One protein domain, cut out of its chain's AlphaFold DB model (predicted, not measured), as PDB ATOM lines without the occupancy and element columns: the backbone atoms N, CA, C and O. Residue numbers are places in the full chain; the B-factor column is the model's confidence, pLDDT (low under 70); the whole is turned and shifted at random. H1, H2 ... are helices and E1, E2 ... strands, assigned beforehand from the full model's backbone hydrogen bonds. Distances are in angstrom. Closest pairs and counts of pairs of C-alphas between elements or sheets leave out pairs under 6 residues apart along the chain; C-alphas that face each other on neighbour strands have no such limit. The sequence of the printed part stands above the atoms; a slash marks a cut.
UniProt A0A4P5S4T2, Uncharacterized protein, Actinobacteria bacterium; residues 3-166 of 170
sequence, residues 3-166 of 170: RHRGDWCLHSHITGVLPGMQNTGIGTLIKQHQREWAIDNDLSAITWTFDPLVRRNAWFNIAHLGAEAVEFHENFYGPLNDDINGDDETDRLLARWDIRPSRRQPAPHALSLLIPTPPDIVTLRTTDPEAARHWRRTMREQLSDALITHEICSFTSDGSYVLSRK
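This is residues 3 to 166 of the 170 residues of an uncharacterized protein of Actinobacteria bacterium (UniProt A0A4P5S4T2). A strongly twisted sheet of four strands and a smaller sheet of three come together at their edge strands E3 and E6, with H2 packed on both sheets where they meet. The long helix H4 covers the small sheet and reaches E3, H3 folds back on the beginning of H4, and H1 packs on the other end of the large sheet, over E1 and E2; residues 19 to 24 stick out. The printed part has 164 residues, with four named helices and seven named strands in the order E1 H1 E2 H2 E3 E4 E5 H3 H4 E6 E7, of the mixed class. The large sheet, E1 E2 E4 E3, is mixed, and the small one, E5 E7 E6, is antiparallel. The whole is compact, with a radius of gyration of the C-alphas of 15.8 A and spans of 46 by 39 by 28 A.

E1, residues 7 to 11, begins at C-alpha 7 at (-46.109, 56.589, 16.672) and is 11.8 A long; its residues 7 to 8 pair antiparallel with residues 3 to 4. H1, residues 26 to 40, is 21.2 A long. E2, residues 45 to 50, measures 16.2 A, and H2, residues 55 to 64, 12.3 A. E3, residues 68 to 73, is 14.7 A long, and E4, residues 92 to 98, 18.8 A. E5, residues 113 to 116, measures 9.9 A, and H3, residues 121 to 127, 9.7 A. H4, residues 129 to 149, runs 31.2 A from C-alpha 129 at (-30.842, 24.475, 0.322). E6, residues 150 to 155, is 14.2 A long, and E7, residues 160 to 165, is 16.2 A long, ending at C-alpha 165 at (-55.194, 46.588, -3.707).

In the large sheet E1 and E2 are parallel, with N 47 and O 10 2.8 A apart, within hydrogen-bond range. E2 and E4 are antiparallel, with N 95 and O 48 at 2.8 A; E3 and E4 form an antiparallel hairpin, with N 94 and O 71 at 2.8 A. E1, H1 and E2 make a strand-helix-strand unit, two parallel neighbour strands with a helix between, with a right-handed crossover. H1 is on the large sheet at a height of 8.4 A, only just over E1 and E2 with 3 C-alphas falling on each; its closest C-alpha pair with E1 is Leu 10 and Ala 38, 6.2 A. H2 is on the same face, at 9.8 A over E4 and E3. E2, H2 and E3 are a split unit, with E4 between its strands, also right-handed. The closest C-alphas of E3 and E6 are those of Ala 69 and Ile 152, 6.2 A apart. In the small sheet N 161 and O 115 of E7 and E5 are 2.8 A apart, and N 153 and O 162 of the hairpin E6 and E7 are 2.9 A apart. E5, H3, H4 and E6 make another split right-handed unit, with E7 between its strands. H2 and H4 are on the same face of this sheet and make two layers with it, helices on one face of a sheet. H2 runs across E6 at 87 degrees on the local plane, and H4 along E5 at 19 degrees. H4 is also on the large sheet, over E3, where the closest C-alphas, Phe 72 and Ser 144, are 6.6 A apart. H3 and H4 form a helical hairpin and touch at Arg 125 and Ala 132, their closest C-alphas, 5.4 A apart. Every O i to N i+4 pair is within hydrogen-bond range in H1; the counts are 5 of 6 in H2, 2 of 3 in H3 and 15 of 17 in H4.

The two C-alphas farthest apart, Asp 40 and Glu 130, are 46.3 A from each other. The printed part has no cut. The links E1 to H1, E3 to E4 and E4 to E5 are long. The mean pLDDT of the printed part is 90.6; residue 81 and residues 101 to 105 are under 70.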
ATOM      1  N   ARG A   3     -39.987  53.918  16.892       87.00
ATOM      2  CA  ARG A   3     -40.963  54.734  16.158       87.00
ATOM      3  C   ARG A   3     -41.353  54.060  14.850       87.00
ATOM      4  O   ARG A   3     -40.475  53.666  14.093       87.00
ATOM      5  N   HIS A   4     -42.650  53.968  14.577       87.69
ATOM      6  CA  HIS A   4     -43.179  53.464  13.308       87.69
ATOM      7  C   HIS A   4     -44.442  54.238  12.926       87.69
ATOM      8  O   HIS A   4     -45.338  54.393  13.757       87.69
ATOM      9  N   ARG A   5     -44.518  54.730  11.678       84.75
ATOM     10  CA  ARG A   5     -45.576  55.652  11.201       84.75
ATOM     11  C   ARG A   5     -45.775  56.887  12.105       84.75
ATOM     12  O   ARG A   5     -46.880  57.382  12.253       84.75
ATOM     13  N   GLY A   6     -44.701  57.380  12.729       85.56
ATOM     14  CA  GLY A   6     -44.740  58.536  13.641       85.56
ATOM     15  C   GLY A   6     -45.144  58.218  15.087       85.56
ATOM     16  O   GLY A   6     -44.888  59.034  15.971       85.56
ATOM     17  N   ASP A   7     -45.667  57.020  15.347       89.19
ATOM     18  CA  ASP A   7     -46.109  56.589  16.672       89.19
ATOM     19  C   ASP A   7     -44.994  55.943  17.490       89.19
ATOM     20  O   ASP A   7     -44.096  55.293  16.947       89.19
ATOM     21  N   TRP A   8     -45.102  56.043  18.816       93.00
ATOM     22  CA  TRP A   8     -44.302  55.242  19.737       93.00
ATOM     23  C   TRP A   8     -44.865  53.824  19.853       93.00
ATOM     24  O   TRP A   8     -46.063  53.615  20.062       93.00
ATOM     25  N   CYS A   9     -43.983  52.837  19.706       93.38
ATOM     26  CA  CYS A   9     -44.339  51.425  19.715       93.38
ATOM     27  C   CYS A   9     -43.406  50.610  20.618       93.38
ATOM     28  O   CYS A   9     -42.207  50.899  20.761       93.38
ATOM     29  N   LEU A  10     -43.946  49.528  21.176       94.31
ATOM     30  CA  LEU A  10     -43.138  48.477  21.784       94.31
ATOM     31  C   LEU A  10     -42.512  47.655  20.657       94.31
ATOM     32  O   LEU A  10     -43.230  47.067  19.859       94.31
ATOM     33  N   HIS A  11     -41.185  47.581  20.600       93.75
ATOM     34  CA  HIS A  11     -40.509  46.687  19.664       93.75
ATOM     35  C   HIS A  11     -40.175  45.365  20.361       93.75
ATOM     36  O   HIS A  11     -39.411  45.347  21.326       93.75
ATOM     37  N   SER A  12     -40.761  44.268  19.888       90.69
ATOM     38  CA  SER A  12     -40.544  42.918  20.408       90.69
ATOM     39  C   SER A  12     -39.429  42.237  19.612       90.69
ATOM     40  O   SER A  12     -39.672  41.771  18.505       90.69
ATOM     41  N   HIS A  13     -38.237  42.122  20.201       80.38
ATOM     42  CA  HIS A  13     -37.054  41.570  19.529       80.38
ATOM     43  C   HIS A  13     -37.165  40.073  19.212       80.38
ATOM     44  O   HIS A  13     -37.212  39.685  18.050       80.38
ATOM     45  N   ILE A  14     -37.194  39.215  20.234       77.06
ATOM     46  CA  ILE A  14     -37.254  37.761  20.063       77.06
ATOM     47  C   ILE A  14     -38.285  37.211  21.039       77.06
ATOM     48  O   ILE A  14     -38.342  37.591  22.208       77.06
ATOM     49  N   THR A  15     -39.136  36.317  20.553       77.44
ATOM     50  CA  THR A  15     -40.070  35.552  21.378       77.44
ATOM     51  C   THR A  15     -40.142  34.146  20.810       77.44
ATOM     52  O   THR A  15     -40.423  33.975  19.627       77.44
ATOM     53  N   GLY A  16     -39.867  33.149  21.645       79.94
ATOM     54  CA  GLY A  16     -39.865  31.744  21.258       79.94
ATOM     55  C   GLY A  16     -40.627  30.898  22.267       79.94
ATOM     56  O   GLY A  16     -40.664  31.213  23.455       79.94
ATOM     57  N   VAL A  17     -41.232  29.817  21.781       83.38
ATOM     58  CA  VAL A  17     -41.859  28.782  22.607       83.38
ATOM     59  C   VAL A  17     -41.132  27.471  22.337       83.38
ATOM     60  O   VAL A  17     -40.905  27.116  21.175       83.38
ATOM     61  N   LEU A  18     -40.759  26.766  23.406       83.69
ATOM     62  CA  LEU A  18     -40.038  25.495  23.324       83.69
ATOM     63  C   LEU A  18     -40.813  24.470  22.474       83.69
ATOM     64  O   LEU A  18     -42.038  24.429  22.587       83.69
ATOM     65  N   PRO A  19     -40.143  23.610  21.678       79.75
ATOM     66  CA  PRO A  19     -40.799  22.683  20.748       79.75
ATOM     67  C   PRO A  19     -41.927  21.828  21.353       79.75
ATOM     68  O   PRO A  19     -42.977  21.688  20.739       79.75
ATOM     69  N   GLY A  20     -41.772  21.336  22.588       84.38
ATOM     70  CA  GLY A  20     -42.804  20.545  23.282       84.38
ATOM     71  C   GLY A  20     -43.977  21.352  23.855       84.38
ATOM     72  O   GLY A  20     -44.925  20.775  24.374       84.38
ATOM     73  N   MET A  21     -43.914  22.682  23.788       83.31
ATOM     74  CA  MET A  21     -44.930  23.598  24.310       83.31
ATOM     75  C   MET A  21     -45.563  24.460  23.210       83.31
ATOM     76  O   MET A  21     -46.408  25.310  23.496       83.31
ATOM     77  N   GLN A  22     -45.169  24.278  21.949       84.31
ATOM     78  CA  GLN A  22     -45.802  24.957  20.820       84.31
ATOM     79  C   GLN A  22     -47.264  24.506  20.682       84.31
ATOM     80  O   GLN A  22     -47.643  23.431  21.133       84.31
ATOM     81  N   ASN A  23     -48.111  25.353  20.090       83.69
ATOM     82  CA  ASN A  23     -49.555  25.112  19.924       83.69
ATOM     83  C   ASN A  23     -50.371  24.975  21.232       83.69
ATOM     84  O   ASN A  23     -51.538  24.610  21.186       83.69
ATOM     85  N   THR A  24     -49.805  25.331  22.392       87.81
ATOM     86  CA  THR A  24     -50.512  25.341  23.697       87.81
ATOM     87  C   THR A  24     -51.149  26.692  24.051       87.81
ATOM     88  O   THR A  24     -51.697  26.860  25.135       87.81
ATOM     89  N   GLY A  25     -51.042  27.690  23.167       89.12
ATOM     90  CA  GLY A  25     -51.502  29.062  23.421       89.12
ATOM     91  C   GLY A  25     -50.484  29.971  24.126       89.12
ATOM     92  O   GLY A  25     -50.695  31.180  24.180       89.12
ATOM     93  N   ILE A  26     -49.341  29.446  24.586       91.94
ATOM     94  CA  ILE A  26     -48.301  30.239  25.275       91.94
ATOM     95  C   ILE A  26     -47.811  31.423  24.435       91.94
ATOM     96  O   ILE A  26     -47.665  32.524  24.958       91.94
ATOM     97  N   GLY A  27     -47.602  31.235  23.129       90.94
ATOM     98  CA  GLY A  27     -47.187  32.329  22.245       90.94
ATOM     99  C   GLY A  27     -48.193  33.486  22.236       90.94
ATOM    100  O   GLY A  27     -47.800  34.649  22.287       90.94
ATOM    101  N   THR A  28     -49.492  33.171  22.247       92.38
ATOM    102  CA  THR A  28     -50.560  34.171  22.364       92.38
ATOM    103  C   THR A  28     -50.529  34.858  23.719       92.38
ATOM    104  O   THR A  28     -50.596  36.079  23.755       92.38
ATOM    105  N   LEU A  29     -50.371  34.112  24.817       94.00
ATOM    106  CA  LEU A  29     -50.288  34.691  26.163       94.00
ATOM    107  C   LEU A  29     -49.108  35.659  26.298       94.00
ATOM    108  O   LEU A  29     -49.281  36.762  26.807       94.00
ATOM    109  N   ILE A  30     -47.933  35.297  25.775       93.94
ATOM    110  CA  ILE A  30     -46.761  36.185  25.777       93.94
ATOM    111  C   ILE A  30     -47.060  37.473  25.002       93.94
ATOM    112  O   ILE A  30     -46.751  38.568  25.470       93.94
ATOM    113  N   LYS A  31     -47.676  37.362  23.820       93.75
ATOM    114  CA  LYS A  31     -48.017  38.525  22.996       93.75
ATOM    115  C   LYS A  31     -49.091  39.400  23.643       93.75
ATOM    116  O   LYS A  31     -48.958  40.620  23.605       93.75
ATOM    117  N   GLN A  32     -50.095  38.810  24.286       93.75
ATOM    118  CA  GLN A  32     -51.097  39.564  25.040       93.75
ATOM    119  C   GLN A  32     -50.472  40.306  26.220       93.75
ATOM    120  O   GLN A  32     -50.739  41.488  26.388       93.75
ATOM    121  N   HIS A  33     -49.552  39.680  26.954       94.50
ATOM    122  CA  HIS A  33     -48.841  40.360  28.034       94.50
ATOM    123  C   HIS A  33     -47.999  41.548  27.529       94.50
ATOM    124  O   HIS A  33     -48.003  42.623  28.122       94.50
ATOM    125  N   GLN A  34     -47.320  41.399  26.382       94.69
ATOM    126  CA  GLN A  34     -46.638  42.526  25.725       94.69
ATOM    127  C   GLN A  34     -47.621  43.647  25.346       94.69
ATOM    128  O   GLN A  34     -47.274  44.825  25.435       94.69
ATOM    129  N   ARG A  35     -48.840  43.291  24.923       94.00
ATOM    130  CA  ARG A  35     -49.897  44.243  24.561       94.00
ATOM    131  C   ARG A  35     -50.432  44.995  25.771       94.00
ATOM    132  O   ARG A  35     -50.572  46.208  25.684       94.00
ATOM    133  N   GLU A  36     -50.674  44.303  26.878       94.88
ATOM    134  CA  GLU A  36     -51.054  44.897  28.166       94.88
ATOM    135  C   GLU A  36     -49.996  45.893  28.640       94.88
ATOM    136  O   GLU A  36     -50.308  47.056  28.873       94.88
ATOM    137  N   TRP A  37     -48.723  45.492  28.644       95.31
ATOM    138  CA  TRP A  37     -47.637  46.401  29.006       95.31
ATOM    139  C   TRP A  37     -47.608  47.647  28.114       95.31
ATOM    140  O   TRP A  37     -47.403  48.760  28.589       95.31
ATOM    141  N   ALA A  38     -47.825  47.482  26.808       95.12
ATOM    142  CA  ALA A  38     -47.823  48.603  25.883       95.12
ATOM    143  C   ALA A  38     -49.037  49.540  26.077       95.12
ATOM    144  O   ALA A  38     -48.891  50.745  25.879       95.12
ATOM    145  N   ILE A  39     -50.194  49.014  26.509       94.06
ATOM    146  CA  ILE A  39     -51.357  49.813  26.942       94.06
ATOM    147  C   ILE A  39     -50.982  50.665  28.154       94.06
ATOM    148  O   ILE A  39     -51.174  51.877  28.121       94.06
ATOM    149  N   ASP A  40     -50.407  50.041  29.181       96.25
ATOM    150  CA  ASP A  40     -50.065  50.700  30.450       96.25
ATOM    151  C   ASP A  40     -48.994  51.794  30.296       96.25
ATOM    152  O   ASP A  40     -48.801  52.613  31.193       96.25
ATOM    153  N   ASN A  41     -48.291  51.814  29.160       95.25
ATOM    154  CA  ASN A  41     -47.234  52.771  28.838       95.25
ATOM    155  C   ASN A  41     -47.623  53.745  27.708       95.25
ATOM    156  O   ASN A  41     -46.741  54.339  27.087       95.25
ATOM    157  N   ASP A  42     -48.922  53.895  27.420       93.56
ATOM    158  CA  ASP A  42     -49.458  54.835  26.422       93.56
ATOM    159  C   ASP A  42     -48.836  54.687  25.019       93.56
ATOM    160  O   ASP A  42     -48.637  55.658  24.282       93.56
ATOM    161  N   LEU A  43     -48.525  53.452  24.620       94.38
ATOM    162  CA  LEU A  43     -48.022  53.155  23.283       94.38
ATOM    163  C   LEU A  43     -49.181  52.932  22.304       94.38
ATOM    164  O   LEU A  43     -50.303  52.596  22.690       94.38
ATOM    165  N   SER A  44     -48.906  53.095  21.009       92.62
ATOM    166  CA  SER A  44     -49.927  52.918  19.963       92.62
ATOM    167  C   SER A  44     -49.985  51.485  19.433       92.62
ATOM    168  O   SER A  44     -51.049  51.005  19.041       92.62
ATOM    169  N   ALA A  45     -48.843  50.795  19.409       94.44
ATOM    170  CA  ALA A  45     -48.718  49.479  18.796       94.44
ATOM    171  C   ALA A  45     -47.534  48.676  19.348       94.44
ATOM    172  O   ALA A  45     -46.629  49.205  20.000       94.44
ATOM    173  N   ILE A  46     -47.513  47.396  18.991       95.62
ATOM    174  CA  ILE A  46     -46.353  46.515  19.110       95.62
ATOM    175  C   ILE A  46     -45.820  46.237  17.703       95.62
ATOM    176  O   ILE A  46     -46.604  45.975  16.793       95.62
ATOM    177  N   THR A  47     -44.502  46.261  17.514       95.88
ATOM    178  CA  THR A  47     -43.854  45.899  16.250       95.88
ATOM    179  C   THR A  47     -42.819  44.799  16.438       95.88
ATOM    180  O   THR A  47     -42.150  44.725  17.469       95.88
ATOM    181  N   TRP A  48     -42.693  43.916  15.454       96.19
ATOM    182  CA  TRP A  48     -41.647  42.892  15.389       96.19
ATOM    183  C   TRP A  48     -41.478  42.429  13.951       96.19
ATOM    184  O   TRP A  48     -42.368  42.612  13.129       96.19
ATOM    185  N   THR A  49     -40.356  41.799  13.641       95.75
ATOM    186  CA  THR A  49     -40.149  41.177  12.336       95.75
ATOM    187  C   THR A  49     -40.365  39.669  12.407       95.75
ATOM    188  O   THR A  49     -40.207  39.043  13.457       95.75
ATOM    189  N   PHE A  50     -40.728  39.056  11.284       95.62
ATOM    190  CA  PHE A  50     -40.758  37.602  11.145       95.62
ATOM    191  C   PHE A  50     -40.350  37.179   9.735       95.62
ATOM    192  O   PHE A  50     -40.453  37.957   8.790       95.62
ATOM    193  N   ASP A  51     -39.863  35.946   9.600       95.69
ATOM    194  CA  ASP A  51     -39.527  35.370   8.296       95.69
ATOM    195  C   ASP A  51     -40.806  35.040   7.508       95.69
ATOM    196  O   ASP A  51     -41.599  34.215   7.982       95.69
ATOM    197  N   PRO A  52     -41.014  35.639   6.321       97.19
ATOM    198  CA  PRO A  52     -42.238  35.448   5.562       97.19
ATOM    199  C   PRO A  52     -42.400  34.036   4.983       97.19
ATOM    200  O   PRO A  52     -43.532  33.630   4.718       97.19
ATOM    201  N   LEU A  53     -41.318  33.258   4.838       97.31
ATOM    202  CA  LEU A  53     -41.393  31.869   4.367       97.31
ATOM    203  C   LEU A  53     -41.835  30.895   5.463       97.31
ATOM    204  O   LEU A  53     -42.279  29.782   5.167       97.31
ATOM    205  N   VAL A  54     -41.716  31.279   6.738       96.00
ATOM    206  CA  VAL A  54     -42.115  30.422   7.858       96.00
ATOM    207  C   VAL A  54     -43.633  30.499   8.011       96.00
ATOM    208  O   VAL A  54     -44.165  31.307   8.773       96.00
ATOM    209  N   ARG A  55     -44.338  29.612   7.303       95.88
ATOM    210  CA  ARG A  55     -45.809  29.520   7.242       95.88
ATOM    211  C   ARG A  55     -46.501  29.642   8.601       95.88
ATOM    212  O   ARG A  55     -47.466  30.388   8.744       95.88
ATOM    213  N   ARG A  56     -45.994  28.944   9.624       92.94
ATOM    214  CA  ARG A  56     -46.551  29.006  10.989       92.94
ATOM    215  C   ARG A  56     -46.484  30.408  11.601       92.94
ATOM    216  O   ARG A  56     -47.405  30.798  12.310       92.94
ATOM    217  N   ASN A  57     -45.427  31.168  11.309       93.50
ATOM    218  CA  ASN A  57     -45.275  32.539  11.792       93.50
ATOM    219  C   ASN A  57     -46.249  33.459  11.058       93.50
ATOM    220  O   ASN A  57     -46.882  34.289  11.699       93.50
ATOM    221  N   ALA A  58     -46.402  33.285   9.744       96.56
ATOM    222  CA  ALA A  58     -47.361  34.041   8.946       96.56
ATOM    223  C   ALA A  58     -48.801  33.835   9.448       96.56
ATOM    224  O   ALA A  58     -49.487  34.806   9.764       96.56
ATOM    225  N   TRP A  59     -49.215  32.575   9.633       95.19
ATOM    226  CA  TRP A  59     -50.521  32.235  10.204       95.19
ATOM    227  C   TRP A  59     -50.703  32.822  11.608       95.19
ATOM    228  O   TRP A  59     -51.706  33.477  11.883       95.19
ATOM    229  N   PHE A  60     -49.722  32.632  12.495       94.25
ATOM    230  CA  PHE A  60     -49.801  33.140  13.863       94.25
ATOM    231  C   PHE A  60     -49.903  34.672  13.913       94.25
ATOM    232  O   PHE A  60     -50.760  35.210  14.607       94.25
ATOM    233  N   ASN A  61     -49.054  35.387  13.174       95.00
ATOM    234  CA  ASN A  61     -49.013  36.847  13.230       95.00
ATOM    235  C   ASN A  61     -50.236  37.484  12.557       95.00
ATOM    236  O   ASN A  61     -50.788  38.436  13.100       95.00
ATOM    237  N   ILE A  62     -50.673  36.963  11.409       95.00
ATOM    238  CA  ILE A  62     -51.729  37.596  10.608       95.00
ATOM    239  C   ILE A  62     -53.095  37.011  10.960       95.00
ATOM    240  O   ILE A  62     -53.947  37.720  11.480       95.00
ATOM    241  N   ALA A  63     -53.311  35.716  10.718       92.75
ATOM    242  CA  ALA A  63     -54.629  35.102  10.878       92.75
ATOM    243  C   ALA A  63     -55.040  34.933  12.351       92.75
ATOM    244  O   ALA A  63     -56.212  35.090  12.678       92.75
ATOM    245  N   HIS A  64     -54.091  34.621  13.242       92.19
ATOM    246  CA  HIS A  64     -54.395  34.365  14.656       92.19
ATOM    247  C   HIS A  64     -54.340  35.621  15.535       92.19
ATOM    248  O   HIS A  64     -55.252  35.845  16.327       92.19
ATOM    249  N   LEU A  65     -53.289  36.445  15.427       92.25
ATOM    250  CA  LEU A  65     -53.182  37.687  16.211       92.25
ATOM    251  C   LEU A  65     -53.904  38.881  15.572       92.25
ATOM    252  O   LEU A  65     -54.289  39.805  16.290       92.25
ATOM    253  N   GLY A  66     -54.071  38.893  14.247       91.94
ATOM    254  CA  GLY A  66     -54.610  40.045  13.524       91.94
ATOM    255  C   GLY A  66     -53.615  41.200  13.375       91.94
ATOM    256  O   GLY A  66     -54.043  42.349  13.272       91.94
ATOM    257  N   ALA A  67     -52.305  40.932  13.417       93.56
ATOM    258  CA  ALA A  67     -51.290  41.946  13.146       93.56
ATOM    259  C   ALA A  67     -51.200  42.238  11.639       93.56
ATOM    260  O   ALA A  67     -51.308  41.337  10.806       93.56
ATOM    261  N   GLU A  68     -50.943  43.496  11.291       92.81
ATOM    262  CA  GLU A  68     -50.687  43.917   9.916       92.81
ATOM    263  C   GLU A  68     -49.219  43.661   9.558       92.81
ATOM    264  O   GLU A  68     -48.322  44.088  10.283       92.81
ATOM    265  N   ALA A  69     -48.950  43.018   8.423       94.56
ATOM    266  CA  ALA A  69     -47.612  42.990   7.837       94.56
ATOM    267  C   ALA A  69     -47.445  44.220   6.931       94.56
ATOM    268  O   ALA A  69     -48.067  44.303   5.873       94.56
ATOM    269  N   VAL A  70     -46.660  45.198   7.384       91.94
ATOM    270  CA  VAL A  70     -46.685  46.574   6.855       91.94
ATOM    271  C   VAL A  70     -45.489  46.938   5.984       91.94
ATOM    272  O   VAL A  70     -45.622  47.809   5.128       91.94
ATOM    273  N   GLU A  71     -44.344  46.286   6.180       93.69
ATOM    274  CA  GLU A  71     -43.109  46.548   5.433       93.69
ATOM    275  C   GLU A  71     -42.375  45.233   5.163       93.69
ATOM    276  O   GLU A  71     -42.402  44.318   5.990       93.69
ATOM    277  N   PHE A  72     -41.719  45.149   4.008       96.69
ATOM    278  CA  PHE A  72     -40.820  44.057   3.656       96.69
ATOM    279  C   PHE A  72     -39.382  44.571   3.663       96.69
ATOM    280  O   PHE A  72     -39.085  45.618   3.089       96.69
ATOM    281  N   HIS A  73     -38.494  43.822   4.307       96.19
ATOM    282  CA  HIS A  73     -37.077  44.127   4.394       96.19
ATOM    283  C   HIS A  73     -36.262  42.951   3.871       96.19
ATOM    284  O   HIS A  73     -36.333  41.845   4.412       96.19
ATOM    285  N   GLU A  74     -35.468  43.209   2.839       95.69
ATOM    286  CA  GLU A  74     -34.527  42.251   2.273       95.69
ATOM    287  C   GLU A  74     -33.312  42.063   3.191       95.69
ATOM    288  O   GLU A  74     -32.746  43.041   3.682       95.69
ATOM    289  N   ASN A  75     -32.932  40.801   3.418       93.44
ATOM    290  CA  ASN A  75     -31.746  40.374   4.168       93.44
ATOM    291  C   ASN A  75     -31.483  41.177   5.463       93.44
ATOM    292  O   ASN A  75     -30.362  41.601   5.751       93.44
ATOM    293  N   PHE A  76     -32.542  41.409   6.242       91.38
ATOM    294  CA  PHE A  76     -32.594  42.419   7.301       91.38
ATOM    295  C   PHE A  76     -31.555  42.226   8.413       91.38
ATOM    296  O   PHE A  76     -31.051  43.202   8.966       91.38
ATOM    297  N   TYR A  77     -31.242  40.978   8.761       87.31
ATOM    298  CA  TYR A  77     -30.264  40.648   9.801       87.31
ATOM    299  C   TYR A  77     -28.886  40.271   9.244       87.31
ATOM    300  O   TYR A  77     -27.954  40.082  10.025       87.31
ATOM    301  N   GLY A  78     -28.736  40.156   7.921       87.06
ATOM    302  CA  GLY A  78     -27.549  39.561   7.317       87.06
ATOM    303  C   GLY A  78     -27.382  38.077   7.694       87.06
ATOM    304  O   GLY A  78     -28.377  37.400   7.972       87.06
ATOM    305  N   PRO A  79     -26.141  37.552   7.703       78.62
ATOM    306  CA  PRO A  79     -25.860  36.157   8.043       78.62
ATOM    307  C   PRO A  79     -26.102  35.878   9.534       78.62
ATOM    308  O   PRO A  79     -25.459  36.492  10.385       78.62
ATOM    309  N   LEU A  80     -26.995  34.934   9.851       77.94
ATOM    310  CA  LEU A  80     -27.278  34.517  11.236       77.94
ATOM    311  C   LEU A  80     -26.693  33.143  11.608       77.94
ATOM    312  O   LEU A  80     -26.456  32.922  12.792       77.94
ATOM    313  N   ASN A  81     -26.403  32.263  10.637       68.94
ATOM    314  CA  ASN A  81     -25.786  30.935  10.823       68.94
ATOM    315  C   ASN A  81     -26.312  30.167  12.058       68.94
ATOM    316  O   ASN A  81     -25.531  29.703  12.889       68.94
ATOM    317  N   ASP A  82     -27.636  30.053  12.187       77.50
ATOM    318  CA  ASP A  82     -28.309  29.320  13.266       77.50
ATOM    319  C   ASP A  82     -29.163  28.164  12.714       77.50
ATOM    320  O   ASP A  82     -29.434  28.100  11.516       77.50
ATOM    321  N   ASP A  83     -29.621  27.251  13.576       70.50
ATOM    322  CA  ASP A  83     -30.396  26.064  13.162       70.50
ATOM    323  C   ASP A  83     -31.744  26.402  12.491       70.50
ATOM    324  O   ASP A  83     -32.381  25.539  11.888       70.50
ATOM    325  N   ILE A  84     -32.225  27.642  12.623       72.62
ATOM    326  CA  ILE A  84     -33.544  28.058  12.135       72.62
ATOM    327  C   ILE A  84     -33.427  28.673  10.743       72.62
ATOM    328  O   ILE A  84     -34.237  28.365   9.867       72.62
ATOM    329  N   ASN A  85     -32.470  29.577  10.554       74.06
ATOM    330  CA  ASN A  85     -32.223  30.318   9.324       74.06
ATOM    331  C   ASN A  85     -31.226  29.587   8.416       74.06
ATOM    332  O   ASN A  85     -31.290  29.753   7.202       74.06
ATOM    333  N   GLY A  86     -30.349  28.754   8.981       75.62
ATOM    334  CA  GLY A  86     -29.234  28.151   8.267       75.62
ATOM    335  C   GLY A  86     -28.335  29.224   7.653       75.62
ATOM    336  O   GLY A  86     -28.027  30.243   8.271       75.62
ATOM    337  N   ASP A  87     -27.960  28.982   6.409       76.00
ATOM    338  CA  ASP A  87     -27.179  29.821   5.504       76.00
ATOM    339  C   ASP A  87     -28.060  30.627   4.516       76.00
ATOM    340  O   ASP A  87     -27.561  31.203   3.550       76.00
ATOM    341  N   ASP A  88     -29.377  30.679   4.755       82.12
ATOM    342  CA  ASP A  88     -30.346  31.451   3.967       82.12
ATOM    343  C   ASP A  88     -30.348  32.947   4.337       82.12
ATOM    344  O   ASP A  88     -30.001  33.354   5.449       82.12
ATOM    345  N   GLU A  89     -30.793  33.782   3.398       90.25
ATOM    346  CA  GLU A  89     -30.936  35.221   3.611       90.25
ATOM    347  C   GLU A  89     -32.110  35.538   4.542       90.25
ATOM    348  O   GLU A  89     -33.124  34.834   4.611       90.25
ATOM    349  N   THR A  90     -31.992  36.648   5.267       91.62
ATOM    350  CA  THR A  90     -32.905  36.972   6.364       91.62
ATOM    351  C   THR A  90     -33.969  37.985   5.967       91.62
ATOM    352  O   THR A  90     -34.128  39.012   6.623       91.62
ATOM    353  N   ASP A  91     -34.749  37.701   4.920       95.88
ATOM    354  CA  ASP A  91     -35.877  38.583   4.591       95.88
ATOM    355  C   ASP A  91     -36.897  38.589   5.725       95.88
ATOM    356  O   ASP A  91     -37.155  37.564   6.374       95.88
ATOM    357  N   ARG A  92     -37.474  39.759   5.982       96.38
ATOM    358  CA  ARG A  92     -38.384  39.982   7.097       96.38
ATOM    359  C   ARG A  92     -39.589  40.799   6.676       96.38
ATOM    360  O   ARG A  92     -39.448  41.847   6.059       96.38
ATOM    361  N   LEU A  93     -40.767  40.355   7.105       97.44
ATOM    362  CA  LEU A  93     -41.940  41.217   7.181       97.44
ATOM    363  C   LEU A  93     -41.983  41.875   8.555       97.44
ATOM    364  O   LEU A  93     -41.889  41.190   9.578       97.44
ATOM    365  N   LEU A  94     -42.140  43.195   8.579       96.19
ATOM    366  CA  LEU A  94     -42.457  43.944   9.786       96.19
ATOM    367  C   LEU A  94     -43.947  43.777  10.086       96.19
ATOM    368  O   LEU A  94     -44.802  44.245   9.336       96.19
ATOM    369  N   ALA A  95     -44.255  43.111  11.191       95.50
ATOM    370  CA  ALA A  95     -45.584  43.068  11.769       95.50
ATOM    371  C   ALA A  95     -45.803  44.291  12.667       95.50
ATOM    372  O   ALA A  95     -44.952  44.629  13.497       95.50
ATOM    373  N   ARG A  96     -46.975  44.908  12.545       94.25
ATOM    374  CA  ARG A  96     -47.510  45.917  13.453       94.25
ATOM    375  C   ARG A  96     -48.838  45.426  14.011       94.25
ATOM    376  O   ARG A  96     -49.759  45.112  13.267       94.25
ATOM    377  N   TRP A  97     -48.947  45.410  15.329       94.12
ATOM    378  CA  TRP A  97     -50.173  45.060  16.029       94.12
ATOM    379  C   TRP A  97     -50.645  46.253  16.845       94.12
ATOM    380  O   TRP A  97     -50.064  46.579  17.884       94.12
ATOM    381  N   ASP A  98     -51.656  46.946  16.326       92.44
ATOM    382  CA  ASP A  98     -52.208  48.126  16.979       92.44
ATOM    383  C   ASP A  98     -52.927  47.749  18.278       92.44
ATOM    384  O   ASP A  98     -53.667  46.766  18.378       92.44
ATOM    385  N   ILE A  99     -52.704  48.559  19.306       90.75
ATOM    386  CA  ILE A  99     -53.280  48.340  20.633       90.75
ATOM    387  C   ILE A  99     -54.764  48.693  20.638       90.75
ATOM    388  O   ILE A  99     -55.571  47.998  21.255       90.75
ATOM    389  N   ARG A 100     -55.135  49.748  19.913       80.50
ATOM    390  CA  ARG A 100     -56.524  50.115  19.648       80.50
ATOM    391  C   ARG A 100     -56.782  49.895  18.162       80.50
ATOM    392  O   ARG A 100     -55.965  50.359  17.370       80.50
ATOM    393  N   PRO A 101     -57.878  49.231  17.768       65.44
ATOM    394  CA  PRO A 101     -58.218  49.099  16.358       65.44
ATOM    395  C   PRO A 101     -58.433  50.502  15.783       65.44
ATOM    396  O   PRO A 101     -59.407  51.174  16.114       65.44
ATOM    397  N   SER A 102     -57.470  50.975  14.997       60.75
ATOM    398  CA  SER A 102     -57.452  52.335  14.449       60.75
ATOM    399  C   SER A 102     -57.727  52.352  12.947       60.75
ATOM    400  O   SER A 102     -58.157  53.374  12.416       60.75
ATOM    401  N   ARG A 103     -57.537  51.217  12.262       64.12
ATOM    402  CA  ARG A 103     -57.667  51.105  10.810       64.12
ATOM    403  C   ARG A 103     -58.637  49.998  10.416       64.12
ATOM    404  O   ARG A 103     -58.714  48.944  11.046       64.12
ATOM    405  N   ARG A 104     -59.389  50.253   9.343       67.81
ATOM    406  CA  ARG A 104     -60.184  49.233   8.659       67.81
ATOM    407  C   ARG A 104     -59.227  48.164   8.142       67.81
ATOM    408  O   ARG A 104     -58.404  48.472   7.284       67.81
ATOM    409  N   GLN A 105     -59.355  46.929   8.623       68.56
ATOM    410  CA  GLN A 105     -58.608  45.831   8.027       68.56
ATOM    411  C   GLN A 105     -59.105  45.623   6.590       68.56
ATOM    412  O   GLN A 105     -60.322  45.543   6.367       68.56
ATOM    413  N   PRO A 106     -58.205  45.585   5.596       70.94
ATOM    414  CA  PRO A 106     -58.582  45.162   4.261       70.94
ATOM    415  C   PRO A 106     -59.205  43.763   4.328       70.94
ATOM    416  O   PRO A 106     -58.788  42.920   5.117       70.94
ATOM    417  N   ALA A 107     -60.230  43.520   3.516       75.81
ATOM    418  CA  ALA A 107     -60.899  42.227   3.455       75.81
ATOM    419  C   ALA A 107     -60.499  41.500   2.162       75.81
ATOM    420  O   ALA A 107     -60.429  42.143   1.108       75.81
ATOM    421  N   PRO A 108     -60.272  40.174   2.208       78.25
ATOM    422  CA  PRO A 108     -60.138  39.362   1.004       78.25
ATOM    423  C   PRO A 108     -61.337  39.547   0.067       78.25
ATOM    424  O   PRO A 108     -62.485  39.578   0.515       78.25
ATOM    425  N   HIS A 109     -61.090  39.622  -1.239       80.75
ATOM    426  CA  HIS A 109     -62.139  39.613  -2.262       80.75
ATOM    427  C   HIS A 109     -61.693  38.796  -3.482       80.75
ATOM    428  O   HIS A 109     -60.539  38.398  -3.591       80.75
ATOM    429  N   ALA A 110     -62.598  38.549  -4.431       76.44
ATOM    430  CA  ALA A 110     -62.365  37.631  -5.557       76.44
ATOM    431  C   ALA A 110     -61.171  37.978  -6.477       76.44
ATOM    432  O   ALA A 110     -60.777  37.154  -7.292       76.44
ATOM    433  N   LEU A 111     -60.605  39.184  -6.362       82.44
ATOM    434  CA  LEU A 111     -59.462  39.658  -7.153       82.44
ATOM    435  C   LEU A 111     -58.191  39.817  -6.303       82.44
ATOM    436  O   LEU A 111     -57.254  40.488  -6.728       82.44
ATOM    437  N   SER A 112     -58.172  39.271  -5.085       91.81
ATOM    438  CA  SER A 112     -56.984  39.303  -4.237       91.81
ATOM    439  C   SER A 112     -55.850  38.482  -4.850       91.81
ATOM    440  O   SER A 112     -56.061  37.376  -5.348       91.81
ATOM    441  N   LEU A 113     -54.636  39.022  -4.781       95.50
ATOM    442  CA  LEU A 113     -53.420  38.317  -5.164       95.50
ATOM    443  C   LEU A 113     -53.060  37.301  -4.073       95.50
ATOM    444  O   LEU A 113     -53.156  37.608  -2.883       95.50
ATOM    445  N   LEU A 114     -52.617  36.114  -4.486       97.06
ATOM    446  CA  LEU A 114     -52.121  35.073  -3.591       97.06
ATOM    447  C   LEU A 114     -50.621  34.877  -3.790       97.06
ATOM    448  O   LEU A 114     -50.170  34.646  -4.910       97.06
ATOM    449  N   ILE A 115     -49.867  34.936  -2.693       97.81
ATOM    450  CA  ILE A 115     -48.428  34.649  -2.671       97.81
ATOM    451  C   ILE A 115     -48.200  33.426  -1.772       97.81
ATOM    452  O   ILE A 115     -48.387  33.531  -0.555       97.81
ATOM    453  N   PRO A 116     -47.842  32.258  -2.335       98.00
ATOM    454  CA  PRO A 116     -47.721  31.026  -1.568       98.00
ATOM    455  C   PRO A 116     -46.456  30.999  -0.705       98.00
ATOM    456  O   PRO A 116     -45.434  31.606  -1.021       98.00
ATOM    457  N   THR A 117     -46.514  30.223   0.374       98.00
ATOM    458  CA  THR A 117     -45.353  29.840   1.190       98.00
ATOM    459  C   THR A 117     -45.031  28.359   0.980       98.00
ATOM    460  O   THR A 117     -45.953  27.564   0.747       98.00
ATOM    461  N   PRO A 118     -43.768  27.928   1.129       97.19
ATOM    462  CA  PRO A 118     -43.464  26.503   1.197       97.19
ATOM    463  C   PRO A 118     -44.170  25.853   2.407       97.19
ATOM    464  O   PRO A 118     -44.434  26.531   3.406       97.19
ATOM    465  N   PRO A 119     -44.477  24.541   2.362       94.44
ATOM    466  CA  PRO A 119     -45.046  23.828   3.509       94.44
ATOM    467  C   PRO A 119     -44.175  23.922   4.765       94.44
ATOM    468  O   PRO A 119     -44.695  24.158   5.854       94.44
ATOM    469  N   ASP A 120     -42.855  23.789   4.599       95.25
ATOM    470  CA  ASP A 120     -41.883  23.894   5.683       95.25
ATOM    471  C   ASP A 120     -40.516  24.375   5.170       95.25
ATOM    472  O   ASP A 120     -39.672  23.586   4.740       95.25
ATOM    473  N   ILE A 121     -40.287  25.691   5.219       95.75
ATOM    474  CA  ILE A 121     -38.989  26.269   4.844       95.75
ATOM    475  C   ILE A 121     -37.856  25.829   5.777       95.75
ATOM    476  O   ILE A 121     -36.715  25.743   5.339       95.75
ATOM    477  N   VAL A 122     -38.149  25.546   7.051       93.12
ATOM    478  CA  VAL A 122     -37.110  25.217   8.036       93.12
ATOM    479  C   VAL A 122     -36.497  23.868   7.692       93.12
ATOM    480  O   VAL A 122     -35.280  23.756   7.627       93.12
ATOM    481  N   THR A 123     -37.330  22.876   7.371       93.81
ATOM    482  CA  THR A 123     -36.843  21.580   6.880       93.81
ATOM    483  C   THR A 123     -36.129  21.725   5.533       93.81
ATOM    484  O   THR A 123     -35.034  21.185   5.366       93.81
ATOM    485  N   LEU A 124     -36.692  22.498   4.591       95.06
ATOM    486  CA  LEU A 124     -36.089  22.689   3.264       95.06
ATOM    487  C   LEU A 124     -34.680  23.279   3.325       95.06
ATOM    488  O   LEU A 124     -33.828  22.843   2.563       95.06
ATOM    489  N   ARG A 125     -34.400  24.206   4.246       93.75
ATOM    490  CA  ARG A 125     -33.050  24.771   4.428       93.75
ATOM    491  C   ARG A 125     -31.977  23.711   4.638       93.75
ATOM    492  O   ARG A 125     -30.855  23.905   4.194       93.75
ATOM    493  N   THR A 126     -32.316  22.603   5.289       92.44
ATOM    494  CA  THR A 126     -31.381  21.501   5.528       92.44
ATOM    495  C   THR A 126     -31.439  20.449   4.427       92.44
ATOM    496  O   THR A 126     -30.400  19.946   4.006       92.44
ATOM    497  N   THR A 127     -32.637  20.080   3.966       95.69
ATOM    498  CA  THR A 127     -32.804  18.954   3.033       95.69
ATOM    499  C   THR A 127     -32.553  19.327   1.575       95.69
ATOM    500  O   THR A 127     -32.118  18.478   0.804       95.69
ATOM    501  N   ASP A 128     -32.854  20.569   1.193       96.06
ATOM    502  CA  ASP A 128     -32.674  21.111  -0.156       96.06
ATOM    503  C   ASP A 128     -32.430  22.639  -0.101       96.06
ATOM    504  O   ASP A 128     -33.343  23.451  -0.316       96.06
ATOM    505  N   PRO A 129     -31.186  23.060   0.203       93.62
ATOM    506  CA  PRO A 129     -30.842  24.475   0.322       93.62
ATOM    507  C   PRO A 129     -31.057  25.270  -0.974       93.62
ATOM    508  O   PRO A 129     -31.284  26.480  -0.934       93.62
ATOM    509  N   GLU A 130     -30.973  24.624  -2.142       94.94
ATOM    510  CA  GLU A 130     -31.214  25.293  -3.420       94.94
ATOM    511  C   GLU A 130     -32.698  25.621  -3.596       94.94
ATOM    512  O   GLU A 130     -33.030  26.764  -3.926       94.94
ATOM    513  N   ALA A 131     -33.589  24.674  -3.287       96.44
ATOM    514  CA  ALA A 131     -35.023  24.934  -3.268       96.44
ATOM    515  C   ALA A 131     -35.395  26.017  -2.244       96.44
ATOM    516  O   ALA A 131     -36.204  26.892  -2.555       96.44
ATOM    517  N   ALA A 132     -34.782  26.018  -1.053       96.06
ATOM    518  CA  ALA A 132     -34.993  27.071  -0.055       96.06
ATOM    519  C   ALA A 132     -34.619  28.466  -0.598       96.06
ATOM    520  O   ALA A 132     -35.421  29.400  -0.513       96.06
ATOM    521  N   ARG A 133     -33.453  28.594  -1.247       95.44
ATOM    522  CA  ARG A 133     -33.017  29.843  -1.899       95.44
ATOM    523  C   ARG A 133     -33.916  30.246  -3.067       95.44
ATOM    524  O   ARG A 133     -34.148  31.434  -3.284       95.44
ATOM    525  N   HIS A 134     -34.428  29.283  -3.834       96.81
ATOM    526  CA  HIS A 134     -35.393  29.565  -4.897       96.81
ATOM    527  C   HIS A 134     -36.677  30.172  -4.317       96.81
ATOM    528  O   HIS A 134     -37.075  31.254  -4.746       96.81
ATOM    529  N   TRP A 135     -37.250  29.553  -3.280       97.94
ATOM    530  CA  TRP A 135     -38.408  30.090  -2.561       97.94
ATOM    531  C   TRP A 135     -38.167  31.501  -2.019       97.94
ATOM    532  O   TRP A 135     -39.031  32.364  -2.177       97.94
ATOM    533  N   ARG A 136     -36.995  31.752  -1.420       97.12
ATOM    534  CA  ARG A 136     -36.593  33.077  -0.929       97.12
ATOM    535  C   ARG A 136     -36.618  34.127  -2.031       97.12
ATOM    536  O   ARG A 136     -37.295  35.138  -1.868       97.12
ATOM    537  N   ARG A 137     -35.949  33.872  -3.159       97.25
ATOM    538  CA  ARG A 137     -35.909  34.817  -4.287       97.25
ATOM    539  C   ARG A 137     -37.295  35.075  -4.870       97.25
ATOM    540  O   ARG A 137     -37.683  36.230  -4.998       97.25
ATOM    541  N   THR A 138     -38.068  34.023  -5.143       97.88
ATOM    542  CA  THR A 138     -39.418  34.173  -5.707       97.88
ATOM    543  C   THR A 138     -40.337  34.957  -4.774       97.88
ATOM    544  O   THR A 138     -41.046  35.856  -5.221       97.88
ATOM    545  N   MET A 139     -40.313  34.669  -3.471       97.75
ATOM    546  CA  MET A 139     -41.120  35.410  -2.504       97.75
ATOM    547  C   MET A 139     -40.667  36.864  -2.367       97.75
ATOM    548  O   MET A 139     -41.519  37.744  -2.253       97.75
ATOM    549  N   ARG A 140     -39.354  37.123  -2.377       97.62
ATOM    550  CA  ARG A 140     -38.796  38.477  -2.337       97.62
ATOM    551  C   ARG A 140     -39.312  39.314  -3.496       97.62
ATOM    552  O   ARG A 140     -39.818  40.405  -3.252       97.62
ATOM    553  N   GLU A 141     -39.222  38.790  -4.714       97.38
ATOM    554  CA  GLU A 141     -39.724  39.449  -5.923       97.38
ATOM    555  C   GLU A 141     -41.230  39.726  -5.797       97.38
ATOM    556  O   GLU A 141     -41.670  40.871  -5.877       97.38
ATOM    557  N   GLN A 142     -42.023  38.697  -5.482       97.38
ATOM    558  CA  GLN A 142     -43.480  38.816  -5.403       97.38
ATOM    559  C   GLN A 142     -43.958  39.789  -4.315       97.38
ATOM    560  O   GLN A 142     -44.848  40.600  -4.572       97.38
ATOM    561  N   LEU A 143     -43.407  39.716  -3.097       97.06
ATOM    562  CA  LEU A 143     -43.821  40.589  -1.993       97.06
ATOM    563  C   LEU A 143     -43.346  42.025  -2.195       97.06
ATOM    564  O   LEU A 143     -44.133  42.941  -1.955       97.06
ATOM    565  N   SER A 144     -42.101  42.228  -2.633       95.06
ATOM    566  CA  SER A 144     -41.557  43.575  -2.844       95.06
ATOM    567  C   SER A 144     -42.361  44.333  -3.898       95.06
ATOM    568  O   SER A 144     -42.747  45.478  -3.662       95.06
ATOM    569  N   ASP A 145     -42.705  43.672  -5.006       94.81
ATOM    570  CA  ASP A 145     -43.501  44.278  -6.074       94.81
ATOM    571  C   ASP A 145     -44.955  44.506  -5.644       94.81
ATOM    572  O   ASP A 145     -45.521  45.592  -5.828       94.81
ATOM    573  N   ALA A 146     -45.587  43.494  -5.041       95.38
ATOM    574  CA  ALA A 146     -46.998  43.577  -4.690       95.38
ATOM    575  C   ALA A 146     -47.268  44.637  -3.613       95.38
ATOM    576  O   ALA A 146     -48.241  45.386  -3.737       95.38
ATOM    577  N   LEU A 147     -46.402  44.757  -2.599       94.62
ATOM    578  CA  LEU A 147     -46.587  45.687  -1.476       94.62
ATOM    579  C   LEU A 147     -46.508  47.169  -1.868       94.62
ATOM    580  O   LEU A 147     -46.899  48.033  -1.076       94.62
ATOM    581  N   ILE A 148     -46.078  47.496  -3.091       93.75
ATOM    582  CA  ILE A 148     -46.166  48.860  -3.628       93.75
ATOM    583  C   ILE A 148     -47.641  49.267  -3.740       93.75
ATOM    584  O   ILE A 148     -48.054  50.306  -3.216       93.75
ATOM    585  N   THR A 149     -48.459  48.417  -4.361       92.75
ATOM    586  CA  THR A 149     -49.852  48.723  -4.740       92.75
ATOM    587  C   THR A 149     -50.900  47.973  -3.922       92.75
ATOM    588  O   THR A 149     -52.073  48.345  -3.945       92.75
ATOM    589  N   HIS A 150     -50.494  46.938  -3.194       94.00
ATOM    590  CA  HIS A 150     -51.357  46.085  -2.390       94.00
ATOM    591  C   HIS A 150     -50.924  46.094  -0.925       94.00
ATOM    592  O   HIS A 150     -49.800  46.448  -0.583       94.00
ATOM    593  N   GLU A 151     -51.834  45.699  -0.050       93.50
ATOM    594  CA  GLU A 151     -51.576  45.440   1.360       93.50
ATOM    595  C   GLU A 151     -51.985  44.004   1.701       93.50
ATOM    596  O   GLU A 151     -52.941  43.467   1.132       93.50
ATOM    597  N   ILE A 152     -51.234  43.371   2.603       95.00
ATOM    598  CA  ILE A 152     -51.548  42.029   3.100       95.00
ATOM    599  C   ILE A 152     -52.772  42.135   4.007       95.00
ATOM    600  O   ILE A 152     -52.762  42.886   4.981       95.00
ATOM    601  N   CYS A 153     -53.815  41.371   3.695       91.81
ATOM    602  CA  CYS A 153     -55.088  41.414   4.409       91.81
ATOM    603  C   CYS A 153     -55.393  40.147   5.201       91.81
ATOM    604  O   CYS A 153     -56.125  40.188   6.188       91.81
ATOM    605  N   SER A 154     -54.845  39.007   4.783       94.19
ATOM    606  CA  SER A 154     -55.051  37.733   5.461       94.19
ATOM    607  C   SER A 154     -53.947  36.739   5.106       94.19
ATOM    608  O   SER A 154     -53.090  36.998   4.256       94.19
ATOM    609  N   PHE A 155     -53.982  35.586   5.760       96.06
ATOM    610  CA  PHE A 155     -53.159  34.432   5.445       96.06
ATOM    611  C   PHE A 155     -54.054  33.193   5.428       96.06
ATOM    612  O   PHE A 155     -54.792  32.938   6.379       96.06
ATOM    613  N   THR A 156     -54.037  32.450   4.326       95.38
ATOM    614  CA  THR A 156     -54.926  31.306   4.123       95.38
ATOM    615  C   THR A 156     -54.459  30.082   4.910       95.38
ATOM    616  O   THR A 156     -53.280  29.932   5.243       95.38
ATOM    617  N   SER A 157     -55.383  29.159   5.187       93.00
ATOM    618  CA  SER A 157     -55.073  27.911   5.898       93.00
ATOM    619  C   SER A 157     -54.199  26.949   5.083       93.00
ATOM    620  O   SER A 157     -53.477  26.144   5.667       93.00
ATOM    621  N   ASP A 158     -54.216  27.047   3.752       93.75
ATOM    622  CA  ASP A 158     -53.340  26.292   2.848       93.75
ATOM    623  C   ASP A 158     -51.954  26.941   2.655       93.75
ATOM    624  O   ASP A 158     -51.052  26.310   2.094       93.75
ATOM    625  N   GLY A 159     -51.733  28.133   3.224       96.44
ATOM    626  CA  GLY A 159     -50.413  28.730   3.409       96.44
ATOM    627  C   GLY A 159     -50.023  29.788   2.384       96.44
ATOM    628  O   GLY A 159     -48.872  29.796   1.947       96.44
ATOM    629  N   SER A 160     -50.943  30.679   2.020       97.81
ATOM    630  CA  SER A 160     -50.692  31.803   1.115       97.81
ATOM    631  C   SER A 160     -51.018  33.138   1.778       97.81
ATOM    632  O   SER A 160     -52.024  33.273   2.474       97.81
ATOM    633  N   TYR A 161     -50.197  34.157   1.524       97.75
ATOM    634  CA  TYR A 161     -50.571  35.539   1.811       97.75
ATOM    635  C   TYR A 161     -51.670  35.978   0.852       97.75
ATOM    636  O   TYR A 161     -51.575  35.729  -0.350       97.75
ATOM    637  N   VAL A 162     -52.675  36.664   1.385       96.81
ATOM    638  CA  VAL A 162     -53.741  37.295   0.606       96.81
ATOM    639  C   VAL A 162     -53.493  38.791   0.585       96.81
ATOM    640  O   VAL A 162     -53.381  39.418   1.639       96.81
ATOM    641  N   LEU A 163     -53.389  39.357  -0.613       95.62
ATOM    642  CA  LEU A 163     -53.118  40.773  -0.816       95.62
ATOM    643  C   LEU A 163     -54.285  41.429  -1.556       95.62
ATOM    644  O   LEU A 163     -54.748  40.936  -2.586       95.62
ATOM    645  N   SER A 164     -54.755  42.563  -1.046       92.81
ATOM    646  CA  SER A 164     -55.771  43.400  -1.692       92.81
ATOM    647  C   SER A 164     -55.165  44.723  -2.126       92.81
ATOM    648  O   SER A 164     -54.271  45.246  -1.465       92.81
ATOM    649  N   ARG A 165     -55.663  45.287  -3.227       91.06
ATOM    650  CA  ARG A 165     -55.194  46.588  -3.707       91.06
ATOM    651  C   ARG A 165     -55.451  47.654  -2.640       91.06
ATOM    652  O   ARG A 165     -56.546  47.700  -2.080       91.06
ATOM    653  N   LYS A 166     -54.455  48.502  -2.376       88.94
ATOM    654  CA  LYS A 166     -54.619  49.658  -1.491       88.94
ATOM    655  C   LYS A 166     -55.707  50.551  -2.073       88.94
ATOM    656  O   LYS A 166     -55.713  50.833  -3.273       88.94
TER     657      LYS A 166